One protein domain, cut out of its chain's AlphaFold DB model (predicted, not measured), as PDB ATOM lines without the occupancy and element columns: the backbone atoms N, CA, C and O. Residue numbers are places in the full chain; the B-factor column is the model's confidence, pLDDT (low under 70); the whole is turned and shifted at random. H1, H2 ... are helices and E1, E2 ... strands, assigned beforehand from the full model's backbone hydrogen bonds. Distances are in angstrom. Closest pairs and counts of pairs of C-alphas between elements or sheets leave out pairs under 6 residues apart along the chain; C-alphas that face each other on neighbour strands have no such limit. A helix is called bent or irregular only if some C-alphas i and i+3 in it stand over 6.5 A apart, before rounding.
ATOM      1  N   ALA A  30      88.065  -7.763  31.155       64.06
ATOM      2  CA  ALA A  30      87.371  -8.113  29.915       64.06
ATOM      3  C   ALA A  30      86.354  -7.054  29.438       64.06
ATOM      4  O   ALA A  30      86.175  -6.873  28.236       64.06
ATOM      5  N   ALA A  31      85.676  -6.354  30.352       66.25
ATOM      6  CA  ALA A  31      84.739  -5.287  30.013       66.25
ATOM      7  C   ALA A  31      85.468  -4.027  29.524       66.25
ATOM      8  O   ALA A  31      85.010  -3.406  28.567       66.25
ATOM      9  N   THR A  32      86.612  -3.683  30.124       71.62
ATOM     10  CA  THR A  32      87.474  -2.583  29.659       71.62
ATOM     11  C   THR A  32      88.021  -2.874  28.262       71.62
ATOM     12  O   THR A  32      87.816  -2.081  27.351       71.62
ATOM     13  N   TYR A  33      88.574  -4.073  28.054       73.88
ATOM     14  CA  TYR A  33      89.102  -4.497  26.756       73.88
ATOM     15  C   TYR A  33      88.050  -4.457  25.637       73.88
ATOM     16  O   TYR A  33      88.304  -3.955  24.545       73.88
ATOM     17  N   ARG A  34      86.826  -4.945  25.898       75.75
ATOM     18  CA  ARG A  34      85.735  -4.881  24.909       75.75
ATOM     19  C   ARG A  34      85.368  -3.442  24.553       75.75
ATOM     20  O   ARG A  34      85.150  -3.160  23.380       75.75
ATOM     21  N   ARG A  35      85.321  -2.541  25.539       76.38
ATOM     22  CA  ARG A  35      85.027  -1.116  25.313       76.38
ATOM     23  C   ARG A  35      86.103  -0.450  24.462       76.38
ATOM     24  O   ARG A  35      85.757   0.258  23.525       76.38
ATOM     25  N   GLU A  36      87.376  -0.729  24.734       82.81
ATOM     26  CA  GLU A  36      88.497  -0.230  23.928       82.81
ATOM     27  C   GLU A  36      88.426  -0.727  22.480       82.81
ATOM     28  O   GLU A  36      88.563   0.059  21.547       82.81
ATOM     29  N   GLN A  37      88.141  -2.015  22.276       84.38
ATOM     30  CA  GLN A  37      87.994  -2.596  20.938       84.38
ATOM     31  C   GLN A  37      86.816  -1.992  20.166       84.38
ATOM     32  O   GLN A  37      86.932  -1.687  18.981       84.38
ATOM     33  N   THR A  38      85.676  -1.782  20.828       84.19
ATOM     34  CA  THR A  38      84.528  -1.105  20.215       84.19
ATOM     35  C   THR A  38      84.855   0.344  19.865       84.19
ATOM     36  O   THR A  38      84.533   0.772  18.759       84.19
ATOM     37  N   ALA A  39      85.523   1.080  20.758       82.94
ATOM     38  CA  ALA A  39      85.934   2.457  20.500       82.94
ATOM     39  C   ALA A  39      86.875   2.546  19.290       82.94
ATOM     40  O   ALA A  39      86.626   3.342  18.390       82.94
ATOM     41  N   ARG A  40      87.885   1.667  19.207       87.12
ATOM     42  CA  ARG A  40      88.798   1.594  18.054       87.12
ATOM     43  C   ARG A  40      88.057   1.354  16.742       87.12
ATOM     44  O   ARG A  40      88.252   2.109  15.802       87.12
ATOM     45  N   ARG A  41      87.139   0.383  16.702       89.38
ATOM     46  CA  ARG A  41      86.332   0.102  15.499       89.38
ATOM     47  C   ARG A  41      85.481   1.290  15.059       89.38
ATOM     48  O   ARG A  41      85.289   1.495  13.866       89.38
ATOM     49  N   ILE A  42      84.931   2.043  16.011       85.12
ATOM     50  CA  ILE A  42      84.148   3.245  15.707       85.12
ATOM     51  C   ILE A  42      85.060   4.315  15.113       85.12
ATOM     52  O   ILE A  42      84.713   4.865  14.074       85.12
ATOM     53  N   ILE A  43      86.225   4.558  15.718       91.50
ATOM     54  CA  ILE A  43      87.196   5.550  15.239       91.50
ATOM     55  C   ILE A  43      87.708   5.185  13.841       91.50
ATOM     56  O   ILE A  43      87.726   6.029  12.954       91.50
ATOM     57  N   GLU A  44      88.050   3.920  13.602       91.06
ATOM     58  CA  GLU A  44      88.488   3.443  12.285       91.06
ATOM     59  C   GLU A  44      87.408   3.625  11.210       91.06
ATOM     60  O   GLU A  44      87.716   3.945  10.064       91.06
ATOM     61  N   LYS A  45      86.135   3.426  11.567       90.94
ATOM     62  CA  LYS A  45      85.016   3.495  10.619       90.94
ATOM     63  C   LYS A  45      84.485   4.914  10.399       90.94
ATOM     64  O   LYS A  45      83.984   5.207   9.317       90.94
ATOM     65  N   HIS A  46      84.522   5.758  11.425       86.12
ATOM     66  CA  HIS A  46      83.813   7.040  11.458       86.12
ATOM     67  C   HIS A  46      84.721   8.249  11.722       86.12
ATOM     68  O   HIS A  46      84.245   9.377  11.635       86.12
ATOM     69  N   GLY A  47      86.011   8.034  11.987       88.81
ATOM     70  CA  GLY A  47      86.959   9.077  12.374       88.81
ATOM     71  C   GLY A  47      86.971   9.344  13.880       88.81
ATOM     72  O   GLY A  47      86.154   8.810  14.632       88.81
ATOM     73  N   ASP A  48      87.927  10.163  14.326       90.62
ATOM     74  CA  ASP A  48      88.054  10.545  15.734       90.62
ATOM     75  C   ASP A  48      86.916  11.505  16.144       90.62
ATOM     76  O   ASP A  48      86.825  12.622  15.619       90.62
ATOM     77  N   PRO A  49      86.056  11.117  17.107       88.38
ATOM     78  CA  PRO A  49      84.992  11.977  17.607       88.38
ATOM     79  C   PRO A  49      85.499  13.296  18.202       88.38
ATOM     80  O   PRO A  49      84.799  14.304  18.118       88.38
ATOM     81  N   LEU A  50      86.685  13.309  18.822       90.50
ATOM     82  CA  LEU A  50      87.230  14.517  19.449       90.50
ATOM     83  C   LEU A  50      87.672  15.538  18.400       90.50
ATOM     84  O   LEU A  50      87.414  16.731  18.567       90.50
ATOM     85  N   GLU A  51      88.278  15.078  17.304       91.44
ATOM     86  CA  GLU A  51      88.601  15.952  16.176       91.44
ATOM     87  C   GLU A  51      87.343  16.565  15.571       91.44
ATOM     88  O   GLU A  51      87.309  17.766  15.297       91.44
ATOM     89  N   GLU A  52      86.293  15.767  15.388       90.94
ATOM     90  CA  GLU A  52      85.053  16.259  14.794       90.94
ATOM     91  C   GLU A  52      84.367  17.292  15.696       90.94
ATOM     92  O   GLU A  52      83.944  18.348  15.228       90.94
ATOM     93  N   LEU A  53      84.345  17.063  17.013       92.69
ATOM     94  CA  LEU A  53      83.859  18.051  17.979       92.69
ATOM     95  C   LEU A  53      84.678  19.351  17.941       92.69
ATOM     96  O   LEU A  53      84.101  20.439  17.995       92.69
ATOM     97  N   ALA A  54      86.004  19.265  17.801       92.25
ATOM     98  CA  ALA A  54      86.860  20.441  17.662       92.25
ATOM     99  C   ALA A  54      86.579  21.209  16.357       92.25
ATOM    100  O   ALA A  54      86.498  22.441  16.371       92.25
ATOM    101  N   ARG A  55      86.359  20.502  15.239       93.06
ATOM    102  CA  ARG A  55      85.966  21.115  13.959       93.06
ATOM    103  C   ARG A  55      84.616  21.810  14.063       93.06
ATOM    104  O   ARG A  55      84.502  22.958  13.641       93.06
ATOM    105  N   ILE A  56      83.619  21.159  14.664       92.38
ATOM    106  CA  ILE A  56      82.289  21.736  14.887       92.38
ATOM    107  C   ILE A  56      82.400  23.011  15.730       92.38
ATOM    108  O   ILE A  56      81.846  24.046  15.360       92.38
ATOM    109  N   MET A  57      83.167  22.976  16.822       92.00
ATOM    110  CA  MET A  57      83.385  24.140  17.681       92.00
ATOM    111  C   MET A  57      84.003  25.326  16.919       92.00
ATOM    112  O   MET A  57      83.629  26.471  17.173       92.00
ATOM    113  N   ALA A  58      84.914  25.075  15.974       91.88
ATOM    114  CA  ALA A  58      85.550  26.126  15.179       91.88
ATOM    115  C   ALA A  58      84.647  26.642  14.041       91.88
ATOM    116  O   ALA A  58      84.451  27.852  13.889       91.88
ATOM    117  N   ALA A  59      84.075  25.729  13.255       92.81
ATOM    118  CA  ALA A  59      83.470  26.029  11.959       92.81
ATOM    119  C   ALA A  59      81.946  26.214  11.989       92.81
ATOM    120  O   ALA A  59      81.402  26.814  11.064       92.81
ATOM    121  N   ALA A  60      81.235  25.731  13.014       93.62
ATOM    122  CA  ALA A  60      79.776  25.808  13.020       93.62
ATOM    123  C   ALA A  60      79.269  27.256  13.088       93.62
ATOM    124  O   ALA A  60      79.761  28.081  13.860       93.62
ATOM    125  N   THR A  61      78.247  27.571  12.298       94.38
ATOM    126  CA  THR A  61      77.626  28.902  12.308       94.38
ATOM    127  C   THR A  61      76.681  29.073  13.497       94.38
ATOM    128  O   THR A  61      76.584  30.169  14.040       94.38
ATOM    129  N   ASP A  62      76.018  27.991  13.924       95.69
ATOM    130  CA  ASP A  62      75.105  27.995  15.069       95.69
ATOM    131  C   ASP A  62      75.886  28.101  16.399       95.69
ATOM    132  O   ASP A  62      76.626  27.174  16.759       95.69
ATOM    133  N   PRO A  63      75.711  29.193  17.169       92.75
ATOM    134  CA  PRO A  63      76.374  29.372  18.458       92.75
ATOM    135  C   PRO A  63      76.025  28.291  19.485       92.75
ATOM    136  O   PRO A  63      76.858  27.958  20.329       92.75
ATOM    137  N   LYS A  64      74.811  27.729  19.431       95.25
ATOM    138  CA  LYS A  64      74.390  26.675  20.359       95.25
ATOM    139  C   LYS A  64      75.172  25.393  20.102       95.25
ATOM    140  O   LYS A  64      75.709  24.806  21.036       95.25
ATOM    141  N   LEU A  65      75.308  25.024  18.831       93.44
ATOM    142  CA  LEU A  65      76.079  23.861  18.406       93.44
ATOM    143  C   LEU A  65      77.559  23.990  18.805       93.44
ATOM    144  O   LEU A  65      78.156  23.032  19.293       93.44
ATOM    145  N   LYS A  66      78.134  25.196  18.679       94.56
ATOM    146  CA  LYS A  66      79.495  25.495  19.157       94.56
ATOM    147  C   LYS A  66      79.635  25.302  20.662       94.56
ATOM    148  O   LYS A  66      80.597  24.685  21.114       94.56
ATOM    149  N   LEU A  67      78.685  25.826  21.437       93.62
ATOM    150  CA  LEU A  67      78.703  25.717  22.893       93.62
ATOM    151  C   LEU A  67      78.551  24.264  23.354       93.62
ATOM    152  O   LEU A  67      79.238  23.843  24.284       93.62
ATOM    153  N   ASP A  68      77.675  23.498  22.708       94.81
ATOM    154  CA  ASP A  68      77.461  22.089  23.029       94.81
ATOM    155  C   ASP A  68      78.703  21.252  22.686       94.81
ATOM    156  O   ASP A  68      79.150  20.456  23.515       94.81
ATOM    157  N   ALA A  69      79.336  21.508  21.535       92.44
ATOM    158  CA  ALA A  69      80.616  20.895  21.181       92.44
ATOM    159  C   ALA A  69      81.724  21.254  22.187       92.44
ATOM    160  O   ALA A  69      82.432  20.368  22.664       92.44
ATOM    161  N   ALA A  70      81.828  22.524  22.592       91.12
ATOM    162  CA  ALA A  70      82.805  22.971  23.585       91.12
ATOM    163  C   ALA A  70      82.602  22.289  24.949       91.12
ATOM    164  O   ALA A  70      83.566  21.842  25.570       91.12
ATOM    165  N   LYS A  71      81.352  22.159  25.410       92.12
ATOM    166  CA  LYS A  71      81.019  21.457  26.661       92.12
ATOM    167  C   LYS A  71      81.357  19.973  26.599       92.12
ATOM    168  O   LYS A  71      81.841  19.432  27.589       92.12
ATOM    169  N   ALA A  72      81.107  19.324  25.463       92.31
ATOM    170  CA  ALA A  72      81.450  17.921  25.263       92.31
ATOM    171  C   ALA A  72      82.974  17.699  25.237       92.31
ATOM    172  O   ALA A  72      83.455  16.700  25.765       92.31
ATOM    173  N   LEU A  73      83.729  18.645  24.669       90.56
ATOM    174  CA  LEU A  73      85.187  18.583  24.545       90.56
ATOM    175  C   LEU A  73      85.918  18.942  25.855       90.56
ATOM    176  O   LEU A  73      86.989  18.402  26.139       90.56
ATOM    177  N   ALA A  74      85.342  19.828  26.676       87.44
ATOM    178  CA  ALA A  74      85.981  20.383  27.872       87.44
ATOM    179  C   ALA A  74      86.565  19.342  28.853       87.44
ATOM    180  O   ALA A  74      87.699  19.547  29.285       87.44
ATOM    181  N   PRO A  75      85.891  18.218  29.182       86.12
ATOM    182  CA  PRO A  75      86.437  17.214  30.099       86.12
ATOM    183  C   PRO A  75      87.699  16.516  29.584       86.12
ATOM    184  O   PRO A  75      88.466  15.987  30.386       86.12
ATOM    185  N   TYR A  76      87.900  16.485  28.266       85.06
ATOM    186  CA  TYR A  76      89.032  15.812  27.631       85.06
ATOM    187  C   TYR A  76      90.227  16.752  27.436       85.06
ATOM    188  O   TYR A  76      91.365  16.303  27.518       85.06
ATOM    189  N   LEU A  77      89.979  18.050  27.224       80.31
ATOM    190  CA  LEU A  77      91.031  19.072  27.127       80.31
ATOM    191  C   LEU A  77      91.507  19.570  28.493       80.31
ATOM    192  O   LEU A  77      92.696  19.786  28.705       80.31
ATOM    193  N   TYR A  78      90.566  19.751  29.417       79.81
ATOM    194  CA  TYR A  78      90.810  20.246  30.767       79.81
ATOM    195  C   TYR A  78      90.197  19.267  31.764       79.81
ATOM    196  O   TYR A  78      89.191  19.585  32.411       79.81
ATOM    197  N   PRO A  79      90.758  18.050  31.876       74.44
ATOM    198  CA  PRO A  79      90.275  17.094  32.849       74.44
ATOM    199  C   PRO A  79      90.341  17.739  34.229       74.44
ATOM    200  O   PRO A  79      91.384  18.240  34.658       74.44
ATOM    201  N   ALA A  80      89.206  17.750  34.929       65.06
ATOM    202  CA  ALA A  80      89.192  18.132  36.328       65.06
ATOM    203  C   ALA A  80      90.186  17.214  37.041       65.06
ATOM    204  O   ALA A  80      90.004  15.995  37.013       65.06
ATOM    205  N   MET A  81      91.244  17.792  37.621       59.69
ATOM    206  CA  MET A  81      92.272  17.064  38.362       59.69
ATOM    207  C   MET A  81      91.636  16.422  39.599       59.69
ATOM    208  O   MET A  81      91.678  16.956  40.701       59.69
ATOM    209  N   LYS A  82      90.967  15.290  39.402       55.78
ATOM    210  CA  LYS A  82      90.585  14.372  40.462       55.78
ATOM    211  C   LYS A  82      91.778  13.456  40.653       55.78
ATOM    212  O   LYS A  82      92.277  12.916  39.668       55.78
ATOM    213  N   ALA A  83      92.245  13.359  41.896       50.78
ATOM    214  CA  ALA A  83      93.376  12.531  42.291       50.78
ATOM    215  C   ALA A  83      93.334  11.191  41.543       50.78
ATOM    216  O   ALA A  83      92.366  10.436  41.651       50.78
ATOM    217  N   VAL A  84      94.349  10.945  40.719       53.34
ATOM    218  CA  VAL A  84      94.491   9.678  40.010       53.34
ATOM    219  C   VAL A  84      95.105   8.714  41.015       53.34
ATOM    220  O   VAL A  84      96.261   8.879  41.392       53.34
ATOM    221  N   GLU A  85      94.328   7.738  41.486       46.12
ATOM    222  CA  GLU A  85      94.877   6.614  42.248       46.12
ATOM    223  C   GLU A  85      95.797   5.808  41.328       46.12
ATOM    224  O   GLU A  85      95.344   5.050  40.465       46.12
ATOM    225  N   VAL A  86      97.107   5.978  41.500       51.50
ATOM    226  CA  VAL A  86      98.107   5.158  40.820       51.50
ATOM    227  C   VAL A  86      98.433   3.990  41.744       51.50
ATOM    228  O   VAL A  86      98.984   4.172  42.828       51.50
ATOM    229  N   SER A  87      98.066   2.774  41.336       49.81
ATOM    230  CA  SER A  87      98.501   1.560  42.032       49.81
ATOM    231  C   SER A  87      99.942   1.249  41.628       49.81
ATOM    232  O   SER A  87     100.194   0.896  40.474       49.81
ATOM    233  N   ALA A  88     100.885   1.375  42.563       52.44
ATOM    234  CA  ALA A  88     102.250   0.908  42.350       52.44
ATOM    235  C   ALA A  88     102.283  -0.637  42.306       52.44
ATOM    236  O   ALA A  88     101.433  -1.282  42.933       52.44
ATOM    237  N   PRO A  89     103.269  -1.266  41.635       52.53
ATOM    238  CA  PRO A  89     103.392  -2.729  41.558       52.53
ATOM    239  C   PRO A  89     103.454  -3.453  42.919       52.53
ATOM    240  O   PRO A  89     103.277  -4.666  42.961       52.53
ATOM    241  N   GLY A  90     103.681  -2.727  44.022       57.97
ATOM    242  CA  GLY A  90     103.726  -3.244  45.395       57.97
ATOM    243  C   GLY A  90     102.422  -3.145  46.201       57.97
ATOM    244  O   GLY A  90     102.431  -3.479  47.378       57.97
ATOM    245  N   GLY A  91     101.308  -2.686  45.615       48.97
ATOM    246  CA  GLY A  91     100.026  -2.558  46.332       48.97
ATOM    247  C   GLY A  91      99.888  -1.299  47.197       48.97
ATOM    248  O   GLY A  91      98.859  -1.113  47.841       48.97
ATOM    249  N   GLU A  92     100.880  -0.410  47.176       45.91
ATOM    250  CA  GLU A  92     100.780   0.916  47.785       45.91
ATOM    251  C   GLU A  92      99.923   1.849  46.917       45.91
ATOM    252  O   GLU A  92     100.095   1.944  45.695       45.91
ATOM    253  N   GLN A  93      98.978   2.534  47.566       43.94
ATOM    254  CA  GLN A  93      98.204   3.615  46.968       43.94
ATOM    255  C   GLN A  93      99.041   4.892  46.997       43.94
ATOM    256  O   GLN A  93      99.300   5.448  48.064       43.94
ATOM    257  N   LEU A  94      99.447   5.371  45.824       49.09
ATOM    258  CA  LEU A  94     100.093   6.671  45.696       49.09
ATOM    259  C   LEU A  94      99.029   7.711  45.340       49.09
ATOM    260  O   LEU A  94      98.482   7.708  44.236       49.09
ATOM    261  N   ILE A  95      98.737   8.603  46.288       50.69
ATOM    262  CA  ILE A  95      97.953   9.815  46.035       50.69
ATOM    263  C   ILE A  95      98.925  10.860  45.489       50.69
ATOM    264  O   ILE A  95      99.733  11.416  46.229       50.69
ATOM    265  N   VAL A  96      98.874  11.109  44.181       54.84
ATOM    266  CA  VAL A  96      99.693  12.150  43.550       54.84
ATOM    267  C   VAL A  96      98.925  13.469  43.583       54.84
ATOM    268  O   VAL A  96      98.007  13.690  42.791       54.84
TER     269      VAL A  96
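Overview. This is residues 30 to 96 of the 101 residues of an uncharacterized protein of Anaeromyxobacter dehalogenans (strain 2CP-C) (UniProt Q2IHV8). An open, flat C of thin parts: a helical hairpin, H2 and H3, lies at the closed side, H1 sticks out as a free arm beyond the start of H2, and a thin stretch after H3 leads away to a small two-stranded hairpin, E1 and E2, at the far end. H1 and the strand hairpin have no contact with each other, and H2 with H3 makes the one pair of helices that packs. The printed part has 67 residues, with three named helices and then two named strands in the order H1, H2, H3, E1, E2; the sheet is E1 - E2, antiparallel, and the class is mostly helix. The whole is extended, with a radius of gyration of the C-alphas of 16.9 A, and it spans 53 by 28 by 13 A.

Arrangement. Begin with H1, residues 30 to 46, where residues 30 to 38 stand free, and so do residues 41 to 47, of which 41 to 46 belong to H1. Go on over a tight link of 2 residues to H2, residues 49 to 59. H1 and H2 are close but not clearly touching, and their closest C-alphas, those of Ile 43 and Pro 49, are 7.2 A apart. The two helices run the same way at a steep tilt of 43 degrees. A tight link of 3 residues then brings you to H3, residues 63 to 77. H2 and H3 touch, with 17 pairs of C-alphas within 8 A, and the closest are those of Met 57 and Lys 66, 4.4 A apart. They run opposite ways at a steep tilt of 41 degrees and form a helical hairpin, while H1 and H3 are apart. In H1 and H2 every O i to N i+4 pair is within hydrogen-bond range; in H3 it is 9 of 11. After a short link of 7 residues look for E1, residues 85 to 87, and after a tight link of 5 residues for E2, residues 93 to 95. E1 and E2 are a hairpin of antiparallel neighbours, with 145 degrees between their directions. The C-alphas of 87 and 93 face each other at 5.4 A, and N 94 and O 86 are within hydrogen-bond range at 3.3 A. Both strands are apart from H1 and from H2, and E2 is apart from H3.

Along the chain. Find C-alpha 30 at (87.371, -8.113, 29.915); from there H1 runs 24.1 A to C-alpha 46 at (83.813, 7.040, 11.458). H2 covers 15.2 A from Pro 49 to Ala 59. H3 starts at C-alpha 63, at (76.374, 29.372, 18.458), and measures 19.9 A to Leu 77. H3 is irregular, but only just: C-alphas 72 and 75 are 7.0 A apart. E1 runs 6.2 A from Glu 85 to Ser 87, and E2 runs 6.3 A from Gln 93 to C-alpha 95 at (97.953, 9.815, 46.035).

Size, cuts and confidence. The two C-alphas farthest apart are those of Thr 61 and Gly 90, at 53.0 A, while the first and last printed C-alphas, of Ala 30 and Val 96, are 27.4 A apart. The printed part has no cut, and no link is long. Look at the B-factor column for the model's confidence: the mean pLDDT of the printed part is 78.5, and 19 residues are under 70, namely residues 30 to 31 and 80 to 96. H2 has a mean of 92 and H3 of 91, while E1 has 49 and E2 has 48.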